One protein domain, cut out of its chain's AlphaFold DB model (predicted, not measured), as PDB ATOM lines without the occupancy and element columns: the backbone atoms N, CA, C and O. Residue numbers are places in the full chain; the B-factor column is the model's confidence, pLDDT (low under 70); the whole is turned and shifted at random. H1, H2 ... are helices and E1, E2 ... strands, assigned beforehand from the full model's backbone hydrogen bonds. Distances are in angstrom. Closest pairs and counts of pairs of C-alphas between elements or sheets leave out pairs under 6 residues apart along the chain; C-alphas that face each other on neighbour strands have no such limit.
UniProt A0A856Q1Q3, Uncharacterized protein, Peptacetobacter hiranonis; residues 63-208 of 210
ATOM      1  N   PHE A  63      55.744   2.079  57.919       56.88
ATOM      2  CA  PHE A  63      55.089   1.129  57.019       56.88
ATOM      3  C   PHE A  63      54.173   1.787  55.961       56.88
ATOM      4  O   PHE A  63      53.126   1.222  55.657       56.88
ATOM      5  N   GLU A  64      54.517   2.974  55.435       66.88
ATOM      6  CA  GLU A  64      53.655   3.716  54.497       66.88
ATOM      7  C   GLU A  64      53.446   2.811  53.278       66.88
ATOM      8  O   GLU A  64      52.315   2.549  52.875       66.88
ATOM      9  N   CYS A  65      54.530   2.141  52.866       68.50
ATOM     10  CA  CYS A  65      54.568   1.036  51.908       68.50
ATOM     11  C   CYS A  65      53.544  -0.073  52.143       68.50
ATOM     12  O   CYS A  65      53.073  -0.672  51.182       68.50
ATOM     13  N   MET A  66      53.195  -0.363  53.395       76.56
ATOM     14  CA  MET A  66      52.209  -1.381  53.734       76.56
ATOM     15  C   MET A  66      50.841  -0.794  54.073       76.56
ATOM     16  O   MET A  66      49.916  -1.576  54.237       76.56
ATOM     17  N   ARG A  67      50.652   0.530  54.153       84.12
ATOM     18  CA  ARG A  67      49.368   1.148  54.545       84.12
ATOM     19  C   ARG A  67      48.179   0.541  53.797       84.12
ATOM     20  O   ARG A  67      47.148   0.267  54.397       84.12
ATOM     21  N   VAL A  68      48.374   0.271  52.511       86.12
ATOM     22  CA  VAL A  68      47.355  -0.267  51.608       86.12
ATOM     23  C   VAL A  68      47.192  -1.784  51.733       86.12
ATOM     24  O   VAL A  68      46.073  -2.281  51.686       86.12
ATOM     25  N   VAL A  69      48.279  -2.537  51.909       86.62
ATOM     26  CA  VAL A  69      48.274  -4.006  51.760       86.62
ATOM     27  C   VAL A  69      48.516  -4.782  53.059       86.62
ATOM     28  O   VAL A  69      48.386  -6.002  53.061       86.62
ATOM     29  N   LYS A  70      48.836  -4.109  54.176       82.12
ATOM     30  CA  LYS A  70      49.338  -4.712  55.434       82.12
ATOM     31  C   LYS A  70      48.464  -5.830  55.989       82.12
ATOM     32  O   LYS A  70      48.974  -6.727  56.647       82.12
ATOM     33  N   ARG A  71      47.151  -5.750  55.774       83.81
ATOM     34  CA  ARG A  71      46.207  -6.763  56.253       83.81
ATOM     35  C   ARG A  71      46.345  -8.099  55.519       83.81
ATOM     36  O   ARG A  71      46.051  -9.129  56.109       83.81
ATOM     37  N   TYR A  72      46.765  -8.065  54.259       87.56
ATOM     38  CA  TYR A  72      46.759  -9.223  53.371       87.56
ATOM     39  C   TYR A  72      48.171  -9.709  53.050       87.56
ATOM     40  O   TYR A  72      48.386 -10.904  52.905       87.56
ATOM     41  N   LEU A  73      49.147  -8.805  52.977       87.56
ATOM     42  CA  LEU A  73      50.518  -9.140  52.615       87.56
ATOM     43  C   LEU A  73      51.482  -8.843  53.751       87.56
ATOM     44  O   LEU A  73      51.467  -7.759  54.340       87.56
ATOM     45  N   SER A  74      52.397  -9.780  53.991       85.25
ATOM     46  CA  SER A  74      53.615  -9.502  54.744       85.25
ATOM     47  C   SER A  74      54.589  -8.664  53.910       85.25
ATOM     48  O   SER A  74      54.524  -8.607  52.681       85.25
ATOM     49  N   PHE A  75      55.554  -8.025  54.573       81.12
ATOM     50  CA  PHE A  75      56.563  -7.228  53.872       81.12
ATOM     51  C   PHE A  75      57.416  -8.080  52.925       81.12
ATOM     52  O   PHE A  75      57.804  -7.612  51.857       81.12
ATOM     53  N   LYS A  76      57.702  -9.331  53.310       81.50
ATOM     54  CA  LYS A  76      58.469 -10.275  52.490       81.50
ATOM     55  C   LYS A  76      57.732 -10.590  51.189       81.50
ATOM     56  O   LYS A  76      58.348 -10.588  50.133       81.50
ATOM     57  N   GLU A  77      56.423 -10.803  51.263       88.56
ATOM     58  CA  GLU A  77      55.594 -11.112  50.095       88.56
ATOM     59  C   GLU A  77      55.435  -9.916  49.179       88.56
ATOM     60  O   GLU A  77      55.676 -10.043  47.985       88.56
ATOM     61  N   LEU A  78      55.119  -8.743  49.740       88.00
ATOM     62  CA  LEU A  78      55.094  -7.505  48.966       88.00
ATOM     63  C   LEU A  78      56.426  -7.319  48.238       88.00
ATOM     64  O   LEU A  78      56.447  -7.106  47.036       88.00
ATOM     65  N   LYS A  79      57.546  -7.467  48.949       86.44
ATOM     66  CA  LYS A  79      58.874  -7.352  48.352       86.44
ATOM     67  C   LYS A  79      59.072  -8.337  47.192       86.44
ATOM     68  O   LYS A  79      59.580  -7.912  46.165       86.44
ATOM     69  N   ASN A  80      58.660  -9.595  47.342       88.44
ATOM     70  CA  ASN A  80      58.766 -10.591  46.276       88.44
ATOM     71  C   ASN A  80      57.951 -10.199  45.033       88.44
ATOM     72  O   ASN A  80      58.464 -10.339  43.931       88.44
ATOM     73  N   PHE A  81      56.728  -9.679  45.200       88.69
ATOM     74  CA  PHE A  81      55.932  -9.177  44.074       88.69
ATOM     75  C   PHE A  81      56.624  -8.000  43.385       88.69
ATOM     76  O   PHE A  81      56.816  -8.020  42.178       88.69
ATOM     77  N   ILE A  82      57.062  -6.998  44.153       88.12
ATOM     78  CA  ILE A  82      57.700  -5.796  43.601       88.12
ATOM     79  C   ILE A  82      59.033  -6.118  42.904       88.12
ATOM     80  O   ILE A  82      59.356  -5.486  41.906       88.12
ATOM     81  N   GLU A  83      59.817  -7.088  43.391       87.94
ATOM     82  CA  GLU A  83      61.098  -7.475  42.767       87.94
ATOM     83  C   GLU A  83      60.937  -8.146  41.391       87.94
ATOM     84  O   GLU A  83      61.906  -8.194  40.635       87.94
ATOM     85  N   GLN A  84      59.744  -8.643  41.058       88.69
ATOM     86  CA  GLN A  84      59.438  -9.239  39.750       88.69
ATOM     87  C   GLN A  84      58.969  -8.206  38.717       88.69
ATOM     88  O   GLN A  84      58.926  -8.502  37.524       88.69
ATOM     89  N   GLU A  85      58.618  -7.002  39.162       90.25
ATOM     90  CA  GLU A  85      58.050  -5.953  38.325       90.25
ATOM     91  C   GLU A  85      59.148  -5.046  37.757       90.25
ATOM     92  O   GLU A  85      60.154  -4.754  38.411       90.25
ATOM     93  N   LYS A  86      58.933  -4.548  36.537       92.25
ATOM     94  CA  LYS A  86      59.752  -3.482  35.953       92.25
ATOM     95  C   LYS A  86      59.019  -2.162  36.136       92.25
ATOM     96  O   LYS A  86      57.906  -2.010  35.647       92.25
ATOM     97  N   PHE A  87      59.636  -1.242  36.871       92.00
ATOM     98  CA  PHE A  87      59.060   0.073  37.123       92.00
ATOM     99  C   PHE A  87      59.553   1.092  36.105       92.00
ATOM    100  O   PHE A  87      60.755   1.217  35.871       92.00
ATOM    101  N   GLU A  88      58.612   1.858  35.577       93.44
ATOM    102  CA  GLU A  88      58.825   3.042  34.759       93.44
ATOM    103  C   GLU A  88      58.493   4.296  35.569       93.44
ATOM    104  O   GLU A  88      57.726   4.253  36.537       93.44
ATOM    105  N   ILE A  89      59.099   5.418  35.188       94.38
ATOM    106  CA  ILE A  89      58.857   6.717  35.815       94.38
ATOM    107  C   ILE A  89      57.821   7.454  34.976       94.38
ATOM    108  O   ILE A  89      58.013   7.657  33.780       94.38
ATOM    109  N   PHE A  90      56.747   7.897  35.619       94.00
ATOM    110  CA  PHE A  90      55.804   8.843  35.048       94.00
ATOM    111  C   PHE A  90      55.984  10.199  35.721       94.00
ATOM    112  O   PHE A  90      55.912  10.307  36.948       94.00
ATOM    113  N   ARG A  91      56.183  11.238  34.913       93.25
ATOM    114  CA  ARG A  91      56.326  12.614  35.380       93.25
ATOM    115  C   ARG A  91      55.141  13.444  34.910       93.25
ATOM    116  O   ARG A  91      54.808  13.440  33.729       93.25
ATOM    117  N   VAL A  92      54.527  14.171  35.837       92.06
ATOM    118  CA  VAL A  92      53.561  15.218  35.502       92.06
ATOM    119  C   VAL A  92      54.334  16.502  35.263       92.06
ATOM    120  O   VAL A  92      54.910  17.076  36.187       92.06
ATOM    121  N   GLU A  93      54.351  16.934  34.010       89.12
ATOM    122  CA  GLU A  93      55.116  18.089  33.545       89.12
ATOM    123  C   GLU A  93      54.193  19.274  33.234       89.12
ATOM    124  O   GLU A  93      52.966  19.167  33.308       89.12
ATOM    125  N   ASN A  94      54.763  20.425  32.872       87.06
ATOM    126  CA  ASN A  94      54.009  21.631  32.496       87.06
ATOM    127  C   ASN A  94      53.077  22.167  33.604       87.06
ATOM    128  O   ASN A  94      52.014  22.736  33.330       87.06
ATOM    129  N   ILE A  95      53.499  21.974  34.851       90.31
ATOM    130  CA  ILE A  95      52.945  22.584  36.060       90.31
ATOM    131  C   ILE A  95      54.086  23.249  36.832       90.31
ATOM    132  O   ILE A  95      55.251  22.916  36.613       90.31
ATOM    133  N   SER A  96      53.756  24.190  37.714       86.38
ATOM    134  CA  SER A  96      54.752  24.963  38.465       86.38
ATOM    135  C   SER A  96      55.647  24.071  39.330       86.38
ATOM    136  O   SER A  96      56.850  24.302  39.392       86.38
ATOM    137  N   ASP A  97      55.061  23.034  39.935       88.38
ATOM    138  CA  ASP A  97      55.752  22.062  40.787       88.38
ATOM    139  C   ASP A  97      55.550  20.639  40.230       88.38
ATOM    140  O   ASP A  97      54.587  19.957  40.600       88.38
ATOM    141  N   PRO A  98      56.413  20.184  39.298       89.75
ATOM    142  CA  PRO A  98      56.347  18.839  38.743       89.75
ATOM    143  C   PRO A  98      56.485  17.769  39.824       89.75
ATOM    144  O   PRO A  98      57.239  17.920  40.786       89.75
ATOM    145  N   PHE A  99      55.800  16.649  39.628       90.06
ATOM    146  CA  PHE A  99      55.934  15.488  40.497       90.06
ATOM    147  C   PHE A  99      56.027  14.205  39.685       90.06
ATOM    148  O   PHE A  99      55.572  14.118  38.542       90.06
ATOM    149  N   GLU A 100      56.634  13.203  40.304       92.25
ATOM    150  CA  GLU A 100      56.917  11.916  39.691       92.25
ATOM    151  C   GLU A 100      56.271  10.798  40.493       92.25
ATOM    152  O   GLU A 100      56.115  10.871  41.716       92.25
ATOM    153  N   LEU A 101      55.920   9.737  39.786       92.69
ATOM    154  CA  LEU A 101      55.516   8.478  40.370       92.69
ATOM    155  C   LEU A 101      56.125   7.333  39.575       92.69
ATOM    156  O   LEU A 101      56.478   7.484  38.407       92.69
ATOM    157  N   TYR A 102      56.230   6.178  40.214       93.12
ATOM    158  CA  TYR A 102      56.736   4.975  39.573       93.12
ATOM    159  C   TYR A 102      55.566   4.033  39.344       93.12
ATOM    160  O   TYR A 102      54.717   3.875  40.224       93.12
ATOM    161  N   TYR A 103      55.509   3.383  38.194       94.25
ATOM    162  CA  TYR A 103      54.456   2.420  37.900       94.25
ATOM    163  C   TYR A 103      55.014   1.200  37.181       94.25
ATOM    164  O   TYR A 103      56.051   1.260  36.534       94.25
ATOM    165  N   SER A 104      54.310   0.090  37.318       93.69
ATOM    166  CA  SER A 104      54.461  -1.110  36.513       93.69
ATOM    167  C   SER A 104      53.086  -1.513  35.973       93.69
ATOM    168  O   SER A 104      52.079  -0.818  36.181       93.69
ATOM    169  N   ASP A 105      53.010  -2.662  35.313       90.75
ATOM    170  CA  ASP A 105      51.739  -3.213  34.843       90.75
ATOM    171  C   ASP A 105      50.740  -3.407  35.990       90.75
ATOM    172  O   ASP A 105      49.544  -3.156  35.833       90.75
ATOM    173  N   LYS A 106      51.223  -3.810  37.172       94.00
ATOM    174  CA  LYS A 106      50.368  -4.178  38.311       94.00
ATOM    175  C   LYS A 106      50.442  -3.218  39.481       94.00
ATOM    176  O   LYS A 106      49.506  -3.181  40.282       94.00
ATOM    177  N   TRP A 107      51.514  -2.446  39.606       94.19
ATOM    178  CA  TRP A 107      51.778  -1.656  40.803       94.19
ATOM    179  C   TRP A 107      51.991  -0.186  40.492       94.19
ATOM    180  O   TRP A 107      52.533   0.196  39.464       94.19
ATOM    181  N   LEU A 108      51.580   0.642  41.438       93.81
ATOM    182  CA  LEU A 108      51.865   2.061  41.486       93.81
ATOM    183  C   LEU A 108      52.650   2.330  42.767       93.81
ATOM    184  O   LEU A 108      52.284   1.837  43.835       93.81
ATOM    185  N   PHE A 109      53.729   3.091  42.668       90.94
ATOM    186  CA  PHE A 109      54.568   3.473  43.790       90.94
ATOM    187  C   PHE A 109      54.687   4.994  43.870       90.94
ATOM    188  O   PHE A 109      55.228   5.649  42.978       90.94
ATOM    189  N   ILE A 110      54.143   5.547  44.954       87.25
ATOM    190  CA  ILE A 110      54.046   6.989  45.207       87.25
ATOM    191  C   ILE A 110      54.319   7.241  46.684       87.25
ATOM    192  O   ILE A 110      53.692   6.597  47.520       87.25
ATOM    193  N   ASN A 111      55.171   8.219  47.012       83.19
ATOM    194  CA  ASN A 111      55.396   8.675  48.393       83.19
ATOM    195  C   ASN A 111      55.632   7.511  49.375       83.19
ATOM    196  O   ASN A 111      55.000   7.431  50.424       83.19
ATOM    197  N   ASP A 112      56.503   6.572  48.995       82.19
ATOM    198  CA  ASP A 112      56.811   5.343  49.735       82.19
ATOM    199  C   ASP A 112      55.672   4.312  49.855       82.19
ATOM    200  O   ASP A 112      55.825   3.328  50.578       82.19
ATOM    201  N   VAL A 113      54.559   4.464  49.133       87.25
ATOM    202  CA  VAL A 113      53.377   3.584  49.184       87.25
ATOM    203  C   VAL A 113      53.269   2.747  47.913       87.25
ATOM    204  O   VAL A 113      53.167   3.301  46.823       87.25
ATOM    205  N   TYR A 114      53.220   1.416  48.051       90.06
ATOM    206  CA  TYR A 114      52.893   0.508  46.947       90.06
ATOM    207  C   TYR A 114      51.388   0.246  46.906       90.06
ATOM    208  O   TYR A 114      50.780  -0.145  47.906       90.06
ATOM    209  N   ILE A 115      50.795   0.436  45.736       93.38
ATOM    210  CA  ILE A 115      49.362   0.307  45.493       93.38
ATOM    211  C   ILE A 115      49.193  -0.662  44.326       93.38
ATOM    212  O   ILE A 115      49.689  -0.376  43.238       93.38
ATOM    213  N   PRO A 116      48.490  -1.787  44.499       95.00
ATOM    214  CA  PRO A 116      48.075  -2.568  43.348       95.00
ATOM    215  C   PRO A 116      47.139  -1.715  42.487       95.00
ATOM    216  O   PRO A 116      46.153  -1.178  42.995       95.00
ATOM    217  N   ARG A 117      47.409  -1.581  41.190       94.75
ATOM    218  CA  ARG A 117      46.635  -0.710  40.290       94.75
ATOM    219  C   ARG A 117      45.158  -1.088  40.254       94.75
ATOM    220  O   ARG A 117      44.297  -0.226  40.377       94.75
ATOM    221  N   LYS A 118      44.852  -2.388  40.261       95.06
ATOM    222  CA  LYS A 118      43.477  -2.920  40.350       95.06
ATOM    223  C   LYS A 118      42.729  -2.502  41.627       95.06
ATOM    224  O   LYS A 118      41.497  -2.588  41.671       95.06
ATOM    225  N   LEU A 119      43.451  -2.089  42.671       94.88
ATOM    226  CA  LEU A 119      42.894  -1.613  43.937       94.88
ATOM    227  C   LEU A 119      42.571  -0.112  43.907       94.88
ATOM    228  O   LEU A 119      41.869   0.369  44.797       94.88
ATOM    229  N   ILE A 120      43.046   0.629  42.906       95.19
ATOM    230  CA  ILE A 120      42.674   2.028  42.702       95.19
ATOM    231  C   ILE A 120      41.175   2.071  42.394       95.19
ATOM    232  O   ILE A 120      40.664   1.338  41.546       95.19
ATOM    233  N   LEU A 121      40.464   2.881  43.170       94.75
ATOM    234  CA  LEU A 121      39.071   3.216  42.924       94.75
ATOM    235  C   LEU A 121      38.999   4.399  41.962       94.75
ATOM    236  O   LEU A 121      38.242   4.341  40.999       94.75
ATOM    237  N   ASP A 122      39.775   5.450  42.243       94.88
ATOM    238  CA  ASP A 122      39.857   6.639  41.401       94.88
ATOM    239  C   ASP A 122      41.058   7.528  41.767       94.88
ATOM    240  O   ASP A 122      41.622   7.409  42.859       94.88
ATOM    241  N   GLY A 123      41.408   8.462  40.885       93.81
ATOM    242  CA  GLY A 123      42.273   9.604  41.178       93.81
ATOM    243  C   GLY A 123      41.472  10.901  41.069       93.81
ATOM    244  O   GLY A 123      40.780  11.129  40.083       93.81
ATOM    245  N   VAL A 124      41.550  11.747  42.090       93.38
ATOM    246  CA  VAL A 124      40.718  12.948  42.221       93.38
ATOM    247  C   VAL A 124      41.558  14.172  42.551       93.38
ATOM    248  O   VAL A 124      42.475  14.127  43.378       93.38
ATOM    249  N   ALA A 125      41.204  15.287  41.922       93.12
ATOM    250  CA  ALA A 125      41.780  16.595  42.168       93.12
ATOM    251  C   ALA A 125      40.823  17.413  43.049       93.12
ATOM    252  O   ALA A 125      39.693  17.705  42.668       93.12
ATOM    253  N   ILE A 126      41.249  17.780  44.260       91.31
ATOM    254  CA  ILE A 126      40.388  18.468  45.236       91.31
ATOM    255  C   ILE A 126      41.102  19.684  45.816       91.31
ATOM    256  O   ILE A 126      42.163  19.539  46.424       91.31
ATOM    257  N   LYS A 127      40.516  20.881  45.686       89.25
ATOM    258  CA  LYS A 127      41.041  22.088  46.354       89.25
ATOM    259  C   LYS A 127      41.160  21.870  47.863       89.25
ATOM    260  O   LYS A 127      40.423  21.065  48.421       89.25
ATOM    261  N   GLU A 128      42.032  22.576  48.570       83.62
ATOM    262  CA  GLU A 128      42.048  22.474  50.044       83.62
ATOM    263  C   GLU A 128      40.808  23.140  50.663       83.62
ATOM    264  O   GLU A 128      40.150  22.581  51.539       83.62
ATOM    265  N   SER A 129      40.433  24.297  50.126       82.50
ATOM    266  CA  SER A 129      39.237  25.065  50.473       82.50
ATOM    267  C   SER A 129      38.736  25.805  49.230       82.50
ATOM    268  O   SER A 129      39.397  25.791  48.191       82.50
ATOM    269  N   PHE A 130      37.566  26.443  49.307       74.25
ATOM    270  CA  PHE A 130      37.011  27.178  48.163       74.25
ATOM    271  C   PHE A 130      37.943  28.309  47.685       74.25
ATOM    272  O   PHE A 130      38.094  28.515  46.482       74.25
ATOM    273  N   TYR A 131      38.629  28.960  48.630       80.50
ATOM    274  CA  TYR A 131      39.526  30.097  48.403       80.50
ATOM    275  C   TYR A 131      41.013  29.721  48.345       80.50
ATOM    276  O   TYR A 131      41.856  30.605  48.235       80.50
ATOM    277  N   SER A 132      41.367  28.434  48.447       85.88
ATOM    278  CA  SER A 132      42.778  28.044  48.428       85.88
ATOM    279  C   SER A 132      43.368  28.186  47.026       85.88
ATOM    280  O   SER A 132      42.819  27.673  46.041       85.88
ATOM    281  N   SER A 133      44.548  28.801  46.954       91.50
ATOM    282  CA  SER A 133      45.398  28.818  45.759       91.50
ATOM    283  C   SER A 133      45.982  27.443  45.432       91.50
ATOM    284  O   SER A 133      46.585  27.279  44.375       91.50
ATOM    285  N   PHE A 134      45.786  26.449  46.305       92.00
ATOM    286  CA  PHE A 134      46.281  25.093  46.132       92.00
ATOM    287  C   PHE A 134      45.184  24.032  46.242       92.00
ATOM    288  O   PHE A 134      44.191  24.154  46.974       92.00
ATOM    289  N   GLY A 135      45.431  22.923  45.559       92.06
ATOM    290  CA  GLY A 135      44.679  21.695  45.712       92.06
ATOM    291  C   GLY A 135      45.572  20.472  45.751       92.06
ATOM    292  O   GLY A 135      46.778  20.524  45.527       92.06
ATOM    293  N   ASN A 136      44.938  19.355  46.069       92.88
ATOM    294  CA  ASN A 136      45.588  18.083  46.294       92.88
ATOM    295  C   ASN A 136      45.134  17.091  45.229       92.88
ATOM    296  O   ASN A 136      43.932  16.927  45.002       92.88
ATOM    297  N   ILE A 137      46.100  16.404  44.629       93.44
ATOM    298  CA  ILE A 137      45.868  15.225  43.803       93.44
ATOM    299  C   ILE A 137      45.945  14.003  44.714       93.44
ATOM    300  O   ILE A 137      46.913  13.823  45.459       93.44
ATOM    301  N   ILE A 138      44.897  13.186  44.706       93.38
ATOM    302  CA  ILE A 138      44.718  12.078  45.644       93.38
ATOM    303  C   ILE A 138      44.267  10.832  44.894       93.38
ATOM    304  O   ILE A 138      43.379  10.907  44.054       93.38
ATOM    305  N   ILE A 139      44.810   9.678  45.269       93.88
ATOM    306  CA  ILE A 139      44.290   8.367  44.889       93.88
ATOM    307  C   ILE A 139      43.397   7.835  46.004       93.88
ATOM    308  O   ILE A 139      43.773   7.796  47.180       93.88
ATOM    309  N   MET A 140      42.206   7.412  45.610       93.88
ATOM    310  CA  MET A 140      41.252   6.686  46.433       93.88
ATOM    311  C   MET A 140      41.379   5.204  46.097       93.88
ATOM    312  O   MET A 140      41.403   4.832  44.925       93.88
ATOM    313  N   THR A 141      41.455   4.345  47.107       94.25
ATOM    314  CA  THR A 141      41.510   2.893  46.906       94.25
ATOM    315  C   THR A 141      40.194   2.224  47.293       94.25
ATOM    316  O   THR A 141      39.452   2.703  48.153       94.25
ATOM    317  N   LYS A 142      39.919   1.058  46.702       94.25
ATOM    318  CA  LYS A 142      38.724   0.245  46.986       94.25
ATOM    319  C   LYS A 142      38.658  -0.229  48.437       94.25
ATOM    320  O   LYS A 142      37.576  -0.409  48.975       94.25
ATOM    321  N   ASN A 143      39.807  -0.373  49.098       92.75
ATOM    322  CA  ASN A 143      39.875  -0.689  50.524       92.75
ATOM    323  C   ASN A 143      39.804   0.551  51.435       92.75
ATOM    324  O   ASN A 143      40.085   0.452  52.628       92.75
ATOM    325  N   GLY A 144      39.433   1.710  50.890       91.94
ATOM    326  CA  GLY A 144      39.158   2.935  51.635       91.94
ATOM    327  C   GLY A 144      40.395   3.643  52.191       91.94
ATOM    328  O   GLY A 144      40.278   4.395  53.160       91.94
ATOM    329  N   GLU A 145      41.574   3.424  51.612       91.69
ATOM    330  CA  GLU A 145      42.747   4.260  51.863       91.69
ATOM    331  C   GLU A 145      42.723   5.498  50.960       91.69
ATOM    332  O   GLU A 145      42.279   5.471  49.809       91.69
ATOM    333  N   ARG A 146      43.208   6.611  51.513       91.31
ATOM    334  CA  ARG A 146      43.370   7.878  50.802       91.31
ATOM    335  C   ARG A 146      44.855   8.169  50.707       91.31
ATOM    336  O   ARG A 146      45.524   8.296  51.732       91.31
ATOM    337  N   ILE A 147      45.361   8.270  49.489       91.31
ATOM    338  CA  ILE A 147      46.790   8.391  49.224       91.31
ATOM    339  C   ILE A 147      47.027   9.736  48.567       91.31
ATOM    340  O   ILE A 147      46.483  10.030  47.509       91.31
ATOM    341  N   PHE A 148      47.807  10.572  49.231       91.12
ATOM    342  CA  PHE A 148      48.201  11.866  48.703       91.12
ATOM    343  C   PHE A 148      49.311  11.685  47.664       91.12
ATOM    344  O   PHE A 148      50.296  11.004  47.950       91.12
ATOM    345  N   LEU A 149      49.140  12.280  46.481       91.69
ATOM    346  CA  LEU A 149      50.147  12.272  45.419       91.69
ATOM    347  C   LEU A 149      50.978  13.539  45.506       91.69
ATOM    348  O   LEU A 149      52.172  13.480  45.780       91.69
ATOM    349  N   ALA A 150      50.318  14.674  45.295       92.75
ATOM    350  CA  ALA A 150      50.971  15.962  45.182       92.75
ATOM    351  C   ALA A 150      50.025  17.099  45.559       92.75
ATOM    352  O   ALA A 150      48.799  16.996  45.427       92.75
ATOM    353  N   LYS A 151      50.632  18.197  45.999       93.81
ATOM    354  CA  LYS A 151      49.990  19.496  46.156       93.81
ATOM    355  C   LYS A 151      50.352  20.311  44.925       93.81
ATOM    356  O   LYS A 151      51.520  20.377  44.566       93.81
ATOM    357  N   VAL A 152      49.353  20.891  44.282       93.88
ATOM    358  CA  VAL A 152      49.505  21.656  43.041       93.88
ATOM    359  C   VAL A 152      48.718  22.953  43.147       93.88
ATOM    360  O   VAL A 152      47.789  23.061  43.959       93.88
ATOM    361  N   LYS A 153      49.052  23.949  42.327       94.00
ATOM    362  CA  LYS A 153      48.242  25.168  42.241       94.00
ATOM    363  C   LYS A 153      46.836  24.831  41.756       94.00
ATOM    364  O   LYS A 153      46.653  24.007  40.862       94.00
ATOM    365  N   SER A 154      45.837  25.498  42.326       91.88
ATOM    366  CA  SER A 154      44.415  25.283  42.032       91.88
ATOM    367  C   SER A 154      44.082  25.407  40.540       91.88
ATOM    368  O   SER A 154      43.225  24.685  40.039       91.88
ATOM    369  N   GLU A 155      44.767  26.299  39.826       91.88
ATOM    370  CA  GLU A 155      44.613  26.513  38.379       91.88
ATOM    371  C   GLU A 155      45.253  25.406  37.517       91.88
ATOM    372  O   GLU A 155      44.858  25.188  36.373       91.88
ATOM    373  N   GLU A 156      46.210  24.662  38.073       93.88
ATOM    374  CA  GLU A 156      46.960  23.601  37.389       93.88
ATOM    375  C   GLU A 156      46.392  22.201  37.662       93.88
ATOM    376  O   GLU A 156      46.745  21.242  36.974       93.88
ATOM    377  N   MET A 157      45.470  22.072  38.619       92.62
ATOM    378  CA  MET A 157      44.853  20.802  39.021       92.62
ATOM    379  C   MET A 157      44.293  20.007  37.841       92.62
ATOM    380  O   MET A 157      44.582  18.819  37.704       92.62
ATOM    381  N   ASN A 158      43.546  20.680  36.961       91.94
ATOM    382  CA  ASN A 158      42.942  20.056  35.785       91.94
ATOM    383  C   ASN A 158      44.004  19.551  34.798       91.94
ATOM    384  O   ASN A 158      43.820  18.515  34.165       91.94
ATOM    385  N   LYS A 159      45.139  20.251  34.675       93.94
ATOM    386  CA  LYS A 159      46.250  19.812  33.818       93.94
ATOM    387  C   LYS A 159      46.923  18.572  34.402       93.94
ATOM    388  O   LYS A 159      47.162  17.616  33.667       93.94
ATOM    389  N   ALA A 160      47.189  18.578  35.708       93.69
ATOM    390  CA  ALA A 160      47.824  17.462  36.400       93.69
ATOM    391  C   ALA A 160      46.963  16.190  36.339       93.69
ATOM    392  O   ALA A 160      47.451  15.126  35.957       93.69
ATOM    393  N   ILE A 161      45.665  16.295  36.649       93.88
ATOM    394  CA  ILE A 161      44.767  15.136  36.628       93.88
ATOM    395  C   ILE A 161      44.528  14.620  35.207       93.88
ATOM    396  O   ILE A 161      44.478  13.412  35.002       93.88
ATOM    397  N   LEU A 162      44.475  15.497  34.197       94.19
ATOM    398  CA  LEU A 162      44.324  15.079  32.805       94.19
ATOM    399  C   LEU A 162      45.524  14.258  32.313       94.19
ATOM    400  O   LEU A 162      45.333  13.277  31.596       94.19
ATOM    401  N   GLN A 163      46.749  14.622  32.702       94.94
ATOM    402  CA  GLN A 163      47.946  13.832  32.383       94.94
ATOM    403  C   GLN A 163      47.901  12.443  33.032       94.94
ATOM    404  O   GLN A 163      48.209  11.446  32.378       94.94
ATOM    405  N   LEU A 164      47.445  12.366  34.286       94.38
ATOM    406  CA  LEU A 164      47.251  11.096  34.986       94.38
ATOM    407  C   LEU A 164      46.182  10.230  34.306       94.38
ATOM    408  O   LEU A 164      46.439   9.066  34.030       94.38
ATOM    409  N   LYS A 165      45.026  10.803  33.951       94.25
ATOM    410  CA  LYS A 165      43.929  10.100  33.253       94.25
ATOM    411  C   LYS A 165      44.354   9.523  31.905       94.25
ATOM    412  O   LYS A 165      43.920   8.441  31.533       94.25
ATOM    413  N   LYS A 166      45.201  10.244  31.164       93.06
ATOM    414  CA  LYS A 166      45.727   9.774  29.873       93.06
ATOM    415  C   LYS A 166      46.629   8.549  30.014       93.06
ATOM    416  O   LYS A 166      46.677   7.739  29.098       93.06
ATOM    417  N   SER A 167      47.327   8.430  31.140       92.12
ATOM    418  CA  SER A 167      48.353   7.401  31.351       92.12
ATOM    419  C   SER A 167      47.840   6.215  32.172       92.12
ATOM    420  O   SER A 167      48.317   5.094  32.017       92.12
ATOM    421  N   PHE A 168      46.831   6.439  33.018       93.56
ATOM    422  CA  PHE A 168      46.278   5.446  33.936       93.56
ATOM    423  C   PHE A 168      44.765   5.327  33.750       93.56
ATOM    424  O   PHE A 168      43.999   6.184  34.189       93.56
ATOM    425  N   VAL A 169      44.334   4.222  33.140       92.12
ATOM    426  CA  VAL A 169      42.919   3.919  32.848       92.12
ATOM    427  C   VAL A 169      42.070   3.811  34.124       92.12
ATOM    428  O   VAL A 169      40.854   4.005  34.102       92.12
ATOM    429  N   GLU A 170      42.702   3.506  35.256       92.25
ATOM    430  CA  GLU A 170      42.055   3.412  36.564       92.25
ATOM    431  C   GLU A 170      41.641   4.779  37.125       92.25
ATOM    432  O   GLU A 170      40.784   4.841  38.005       92.25
ATOM    433  N   ILE A 171      42.233   5.868  36.629       93.25
ATOM    434  CA  ILE A 171      41.930   7.232  37.056       93.25
ATOM    435  C   ILE A 171      40.876   7.804  36.111       93.25
ATOM    436  O   ILE A 171      41.139   8.068  34.940       93.25
ATOM    437  N   LYS A 172      39.667   8.008  36.631       89.25
ATOM    438  CA  LYS A 172      38.512   8.490  35.861       89.25
ATOM    439  C   LYS A 172      38.096   9.895  36.262       89.25
ATOM    440  O   LYS A 172      37.620  10.640  35.404       89.25
ATOM    441  N   GLU A 173      38.333  10.252  37.521       85.12
ATOM    442  CA  GLU A 173      37.879  11.480  38.161       85.12
ATOM    443  C   GLU A 173      36.343  11.584  38.127       85.12
ATOM    444  O   GLU A 173      35.753  12.503  37.559       85.12
ATOM    445  N   ASP A 174      35.678  10.586  38.704       84.56
ATOM    446  CA  ASP A 174      34.222  10.531  38.797       84.56
ATOM    447  C   ASP A 174      33.705  11.640  39.729       84.56
ATOM    448  O   ASP A 174      34.137  11.786  40.878       84.56
ATOM    449  N   ILE A 175      32.726  12.412  39.251       81.75
ATOM    450  CA  ILE A 175      32.081  13.502  39.997       81.75
ATOM    451  C   ILE A 175      31.515  13.006  41.336       81.75
ATOM    452  O   ILE A 175      31.575  13.724  42.338       81.75
ATOM    453  N   ASN A 176      30.978  11.787  41.387       86.06
ATOM    454  CA  ASN A 176      30.467  11.207  42.625       86.06
ATOM    455  C   ASN A 176      31.597  10.972  43.628       86.06
ATOM    456  O   ASN A 176      31.463  11.359  44.791       86.06
ATOM    457  N   ASN A 177      32.738  10.449  43.168       85.00
ATOM    458  CA  ASN A 177      33.930  10.267  43.996       85.00
ATOM    459  C   ASN A 177      34.484  11.613  44.480       85.00
ATOM    460  O   ASN A 177      34.833  11.742  45.654       85.00
ATOM    461  N   ILE A 178      34.476  12.650  43.637       83.69
ATOM    462  CA  ILE A 178      34.869  14.014  44.028       83.69
ATOM    463  C   ILE A 178      33.963  14.562  45.140       83.69
ATOM    464  O   ILE A 178      34.456  15.186  46.078       83.69
ATOM    465  N   LYS A 179      32.649  14.323  45.103       83.62
ATOM    466  CA  LYS A 179      31.737  14.803  46.160       83.62
ATOM    467  C   LYS A 179      32.013  14.139  47.509       83.62
ATOM    468  O   LYS A 179      31.938  14.793  48.549       83.62
ATOM    469  N   VAL A 180      32.355  12.850  47.506       85.81
ATOM    470  CA  VAL A 180      32.526  12.053  48.736       85.81
ATOM    471  C   VAL A 180      33.977  11.920  49.198       85.81
ATOM    472  O   VAL A 180      34.220  11.458  50.310       85.81
ATOM    473  N   CYS A 181      34.957  12.376  48.418       83.44
ATOM    474  CA  CYS A 181      36.385  12.223  48.718       83.44
ATOM    475  C   CYS A 181      36.839  12.834  50.057       83.44
ATOM    476  O   CYS A 181      37.882  12.446  50.589       83.44
ATOM    477  N   ARG A 182      36.091  13.809  50.595       82.94
ATOM    478  CA  ARG A 182      36.327  14.431  51.910       82.94
ATOM    479  C   ARG A 182      35.477  13.798  53.013       82.94
ATOM    480  O   ARG A 182      35.711  14.056  54.192       82.94
ATOM    481  N   ASN A 183      34.499  12.972  52.654       87.94
ATOM    482  CA  ASN A 183      33.571  12.364  53.590       87.94
ATOM    483  C   ASN A 183      34.217  11.160  54.284       87.94
ATOM    484  O   ASN A 183      34.424  10.103  53.696       87.94
ATOM    485  N   ARG A 184      34.491  11.292  55.584       87.25
ATOM    486  CA  ARG A 184      35.074  10.209  56.390       87.25
ATOM    487  C   ARG A 184      34.178   8.966  56.466       87.25
ATOM    488  O   ARG A 184      34.709   7.863  56.593       87.25
ATOM    489  N   LEU A 185      32.852   9.122  56.422       89.62
ATOM    490  CA  LEU A 185      31.911   7.998  56.487       89.62
ATOM    491  C   LEU A 185      32.008   7.114  55.244       89.62
ATOM    492  O   LEU A 185      32.015   5.896  55.380       89.62
ATOM    493  N   PHE A 186      32.210   7.723  54.075       90.50
ATOM    494  CA  PHE A 186      32.398   7.007  52.816       90.50
ATOM    495  C   PHE A 186      33.586   6.032  52.882       90.50
ATOM    496  O   PHE A 186      33.436   4.841  52.630       90.50
ATOM    497  N   TYR A 187      34.758   6.479  53.350       90.06
ATOM    498  CA  TYR A 187      35.915   5.581  53.493       90.06
ATOM    499  C   TYR A 187      35.717   4.502  54.561       90.06
ATOM    500  O   TYR A 187      36.270   3.408  54.444       90.06
ATOM    501  N   LYS A 188      34.942   4.781  55.619       91.81
ATOM    502  CA  LYS A 188      34.583   3.752  56.608       91.81
ATOM    503  C   LYS A 188      33.698   2.670  55.986       91.81
ATOM    504  O   LYS A 188      33.908   1.501  56.302       91.81
ATOM    505  N   GLN A 189      32.757   3.054  55.123       92.88
ATOM    506  CA  GLN A 189      31.891   2.134  54.380       92.88
ATOM    507  C   GLN A 189      32.699   1.301  53.384       92.88
ATOM    508  O   GLN A 189      32.675   0.081  53.502       92.88
ATOM    509  N   LEU A 190      33.543   1.923  52.549       92.88
ATOM    510  CA  LEU A 190      34.456   1.197  51.653       92.88
ATOM    511  C   LEU A 190      35.319   0.181  52.407       92.88
ATOM    512  O   LEU A 190      35.437  -0.973  52.013       92.88
ATOM    513  N   LYS A 191      35.889   0.578  53.552       92.50
ATOM    514  CA  LYS A 191      36.655  -0.335  54.412       92.50
ATOM    515  C   LYS A 191      35.829  -1.494  54.947       92.50
ATOM    516  O   LYS A 191      36.419  -2.503  55.316       92.50
ATOM    517  N   LYS A 192      34.526  -1.325  55.143       92.50
ATOM    518  CA  LYS A 192      33.637  -2.382  55.630       92.50
ATOM    519  C   LYS A 192      33.288  -3.326  54.481       92.50
ATOM    520  O   LYS A 192      33.619  -4.499  54.577       92.50
ATOM    521  N   GLU A 193      32.777  -2.788  53.380       93.75
ATOM    522  CA  GLU A 193      32.421  -3.542  52.170       93.75
ATOM    523  C   GLU A 193      33.611  -4.338  51.626       93.75
ATOM    524  O   GLU A 193      33.502  -5.523  51.330       93.75
ATOM    525  N   PHE A 194      34.799  -3.730  51.580       93.56
ATOM    526  CA  PHE A 194      36.002  -4.420  51.118       93.56
ATOM    527  C   PHE A 194      36.366  -5.626  51.993       93.56
ATOM    528  O   PHE A 194      36.866  -6.618  51.481       93.56
ATOM    529  N   ARG A 195      36.122  -5.570  53.309       89.06
ATOM    530  CA  ARG A 195      36.378  -6.712  54.209       89.06
ATOM    531  C   ARG A 195      35.369  -7.829  54.041       89.06
ATOM    532  O   ARG A 195      35.725  -8.977  54.263       89.06
ATOM    533  N   GLU A 196      34.123  -7.466  53.768       91.12
ATOM    534  CA  GLU A 196      33.044  -8.422  53.550       91.12
ATOM    535  C   GLU A 196      33.269  -9.164  52.227       91.12
ATOM    536  O   GLU A 196      33.079 -10.373  52.172       91.12
ATOM    537  N   ASN A 197      33.782  -8.460  51.213       89.75
ATOM    538  CA  ASN A 197      34.042  -9.015  49.886       89.75
ATOM    539  C   ASN A 197      35.416  -9.685  49.731       89.75
ATOM    540  O   ASN A 197      35.554 -10.555  48.886       89.75
ATOM    541  N   ILE A 198      36.440  -9.265  50.485       91.69
ATOM    542  CA  ILE A 198      37.801  -9.821  50.420       91.69
ATOM    543  C   ILE A 198      38.195 -10.297  51.812       91.69
ATOM    544  O   ILE A 198      38.736  -9.545  52.643       91.69
ATOM    545  N   SER A 199      37.889 -11.566  52.056       85.12
ATOM    546  CA  SER A 199      37.963 -12.193  53.375       85.12
ATOM    547  C   SER A 199      39.315 -12.856  53.636       85.12
ATOM    548  O   SER A 199      39.762 -12.916  54.784       85.12
ATOM    549  N   SER A 200      39.999 -13.289  52.574       90.38
ATOM    550  CA  SER A 200      41.266 -14.015  52.656       90.38
ATOM    551  C   SER A 200      42.413 -13.296  51.948       90.38
ATOM    552  O   SER A 200      42.241 -12.407  51.108       90.38
ATOM    553  N   LYS A 201      43.631 -13.687  52.315       91.62
ATOM    554  CA  LYS A 201      44.859 -13.207  51.684       91.62
ATOM    555  C   LYS A 201      44.989 -13.725  50.254       91.62
ATOM    556  O   LYS A 201      45.413 -12.982  49.372       91.62
ATOM    557  N   GLU A 202      44.640 -14.984  50.032       92.75
ATOM    558  CA  GLU A 202      44.711 -15.666  48.741       92.75
ATOM    559  C   GLU A 202      43.807 -14.963  47.726       92.75
ATOM    560  O   GLU A 202      44.216 -14.681  46.601       92.75
ATOM    561  N   GLU A 203      42.606 -14.595  48.167       92.56
ATOM    562  CA  GLU A 203      41.647 -13.813  47.399       92.56
ATOM    563  C   GLU A 203      42.188 -12.421  47.053       92.56
ATOM    564  O   GLU A 203      42.159 -12.013  45.890       92.56
ATOM    565  N   PHE A 204      42.773 -11.719  48.030       93.88
ATOM    566  CA  PHE A 204      43.405 -10.423  47.784       93.88
ATOM    567  C   PHE A 204      44.520 -10.518  46.734       93.88
ATOM    568  O   PHE A 204      44.559  -9.724  45.793       93.88
ATOM    569  N   ILE A 205      45.414 -11.500  46.870       92.44
ATOM    570  CA  ILE A 205      46.516 -11.714  45.928       92.44
ATOM    571  C   ILE A 205      45.970 -11.975  44.524       92.44
ATOM    572  O   ILE A 205      46.404 -11.327  43.573       92.44
ATOM    573  N   ARG A 206      44.993 -12.877  44.403       92.56
ATOM    574  CA  ARG A 206      44.396 -13.267  43.121       92.56
ATOM    575  C   ARG A 206      43.736 -12.094  42.402       92.56
ATOM    576  O   ARG A 206      43.876 -11.981  41.189       92.56
ATOM    577  N   TYR A 207      43.014 -11.239  43.125       91.62
ATOM    578  CA  TYR A 207      42.279 -10.135  42.508       91.62
ATOM    579  C   TYR A 207      43.125  -8.889  42.264       91.62
ATOM    580  O   TYR A 207      42.864  -8.166  41.301       91.62
ATOM    581  N   PHE A 208      44.117  -8.613  43.116       92.56
ATOM    582  CA  PHE A 208      44.813  -7.326  43.098       92.56
ATOM    583  C   PHE A 208      46.292  -7.408  42.741       92.56
ATOM    584  O   PHE A 208      46.795  -6.460  42.146       92.56
TER     585      PHE A 208
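This is residues 63 to 208 of the 210 residues of an uncharacterized protein of Peptacetobacter hiranonis (UniProt A0A856Q1Q3). Two small twisted sheets stand partly face to face as a sandwich, E1 to E4 in one and E5 to E7 in the other; H2 packs on a face of the second sheet and also reaches E1 of the first. The other four helices are spread round the outside, H1 and H5 near one end of the sheets, H3 and H4 on the side of E5, and no helix touches another. The printed part has 146 residues, with five named helices and seven named strands in the order H1 E1 E2 E3 E4 E5 E6 E7 H2 H3 H4 H5; both sheets are antiparallel, in the orders E1 E2 E3 E4 and E5 E6 E7, and the class is mixed. The whole is compact, with a radius of gyration of the C-alphas of 15.4 A and spans of 44 by 35 by 25 A.

After H1, residues 75 to 84, come E1, residues 88 to 92, E2, 99 to 103, E3, 107 to 110, and E4, 113 to 116, a meander, each strand the antiparallel neighbour of the one before. Within hydrogen-bond range are N 90 and O 101, 2.8 A, N 109 and O 102, 2.8 A, and N 115 and O 108, 2.8 A. H1 only grazes this sheet, with the C-alphas of Ile 82 and Trp 107 closest at 7.7 A. E5, residues 120 to 127, E6, 134 to 141, and E7, 146 to 153, form a second meander, strongly twisted, with N 124 and O 138 at 2.8 A and N 137 and O 150 at 2.9 A. E7 bends by 59 degrees at residue 149, and the closest C-alphas of E3 and E7 are those of Ile 110 and Leu 149, 6.6 A. The two sheets' facing parts are 10.1 A centre to centre. H2, residues 157 to 167, makes two layers with the second sheet, a helix on one face, at a height of 9.4 A, and runs along the strands at 19 degrees to E6 on the local plane; its closest C-alpha pair with E5 is Met 157 and Ala 125, 6.1 A. H2 is also on the first sheet, with the C-alphas of Ala 160 and Val 92 at 6.2 A. H3, residues 175 to 180, is on the second sheet, with Ile 178 and Val 124 its closest C-alphas to E5, 6.2 A. H4, residues 184 to 197, only grazes that sheet; H5, residues 201 to 208, only grazes the first, with the C-alphas of Phe 208 and Pro 116 at 5.8 A. Every O i to N i+4 pair is within hydrogen-bond range in H2, H3 and H5, against 5 of 6 in H1 and 9 of 10 in H4.

H1 begins at C-alpha 75, (56.563, -7.228, 53.872). E5, E6 and E7 measure 20.5, 22.7 and 19.9 A from first to last C-alpha, H4 20.3 A and H2 15.8 A. H5 ends at C-alpha 208, (44.813, -7.326, 43.098).

The C-alphas of Tyr 131 and Glu 202 are the two farthest apart, 46.1 A. The printed part has no cut, and no link is long. The mean pLDDT of the printed part is 89.7, with residues 63 to 65 under 70.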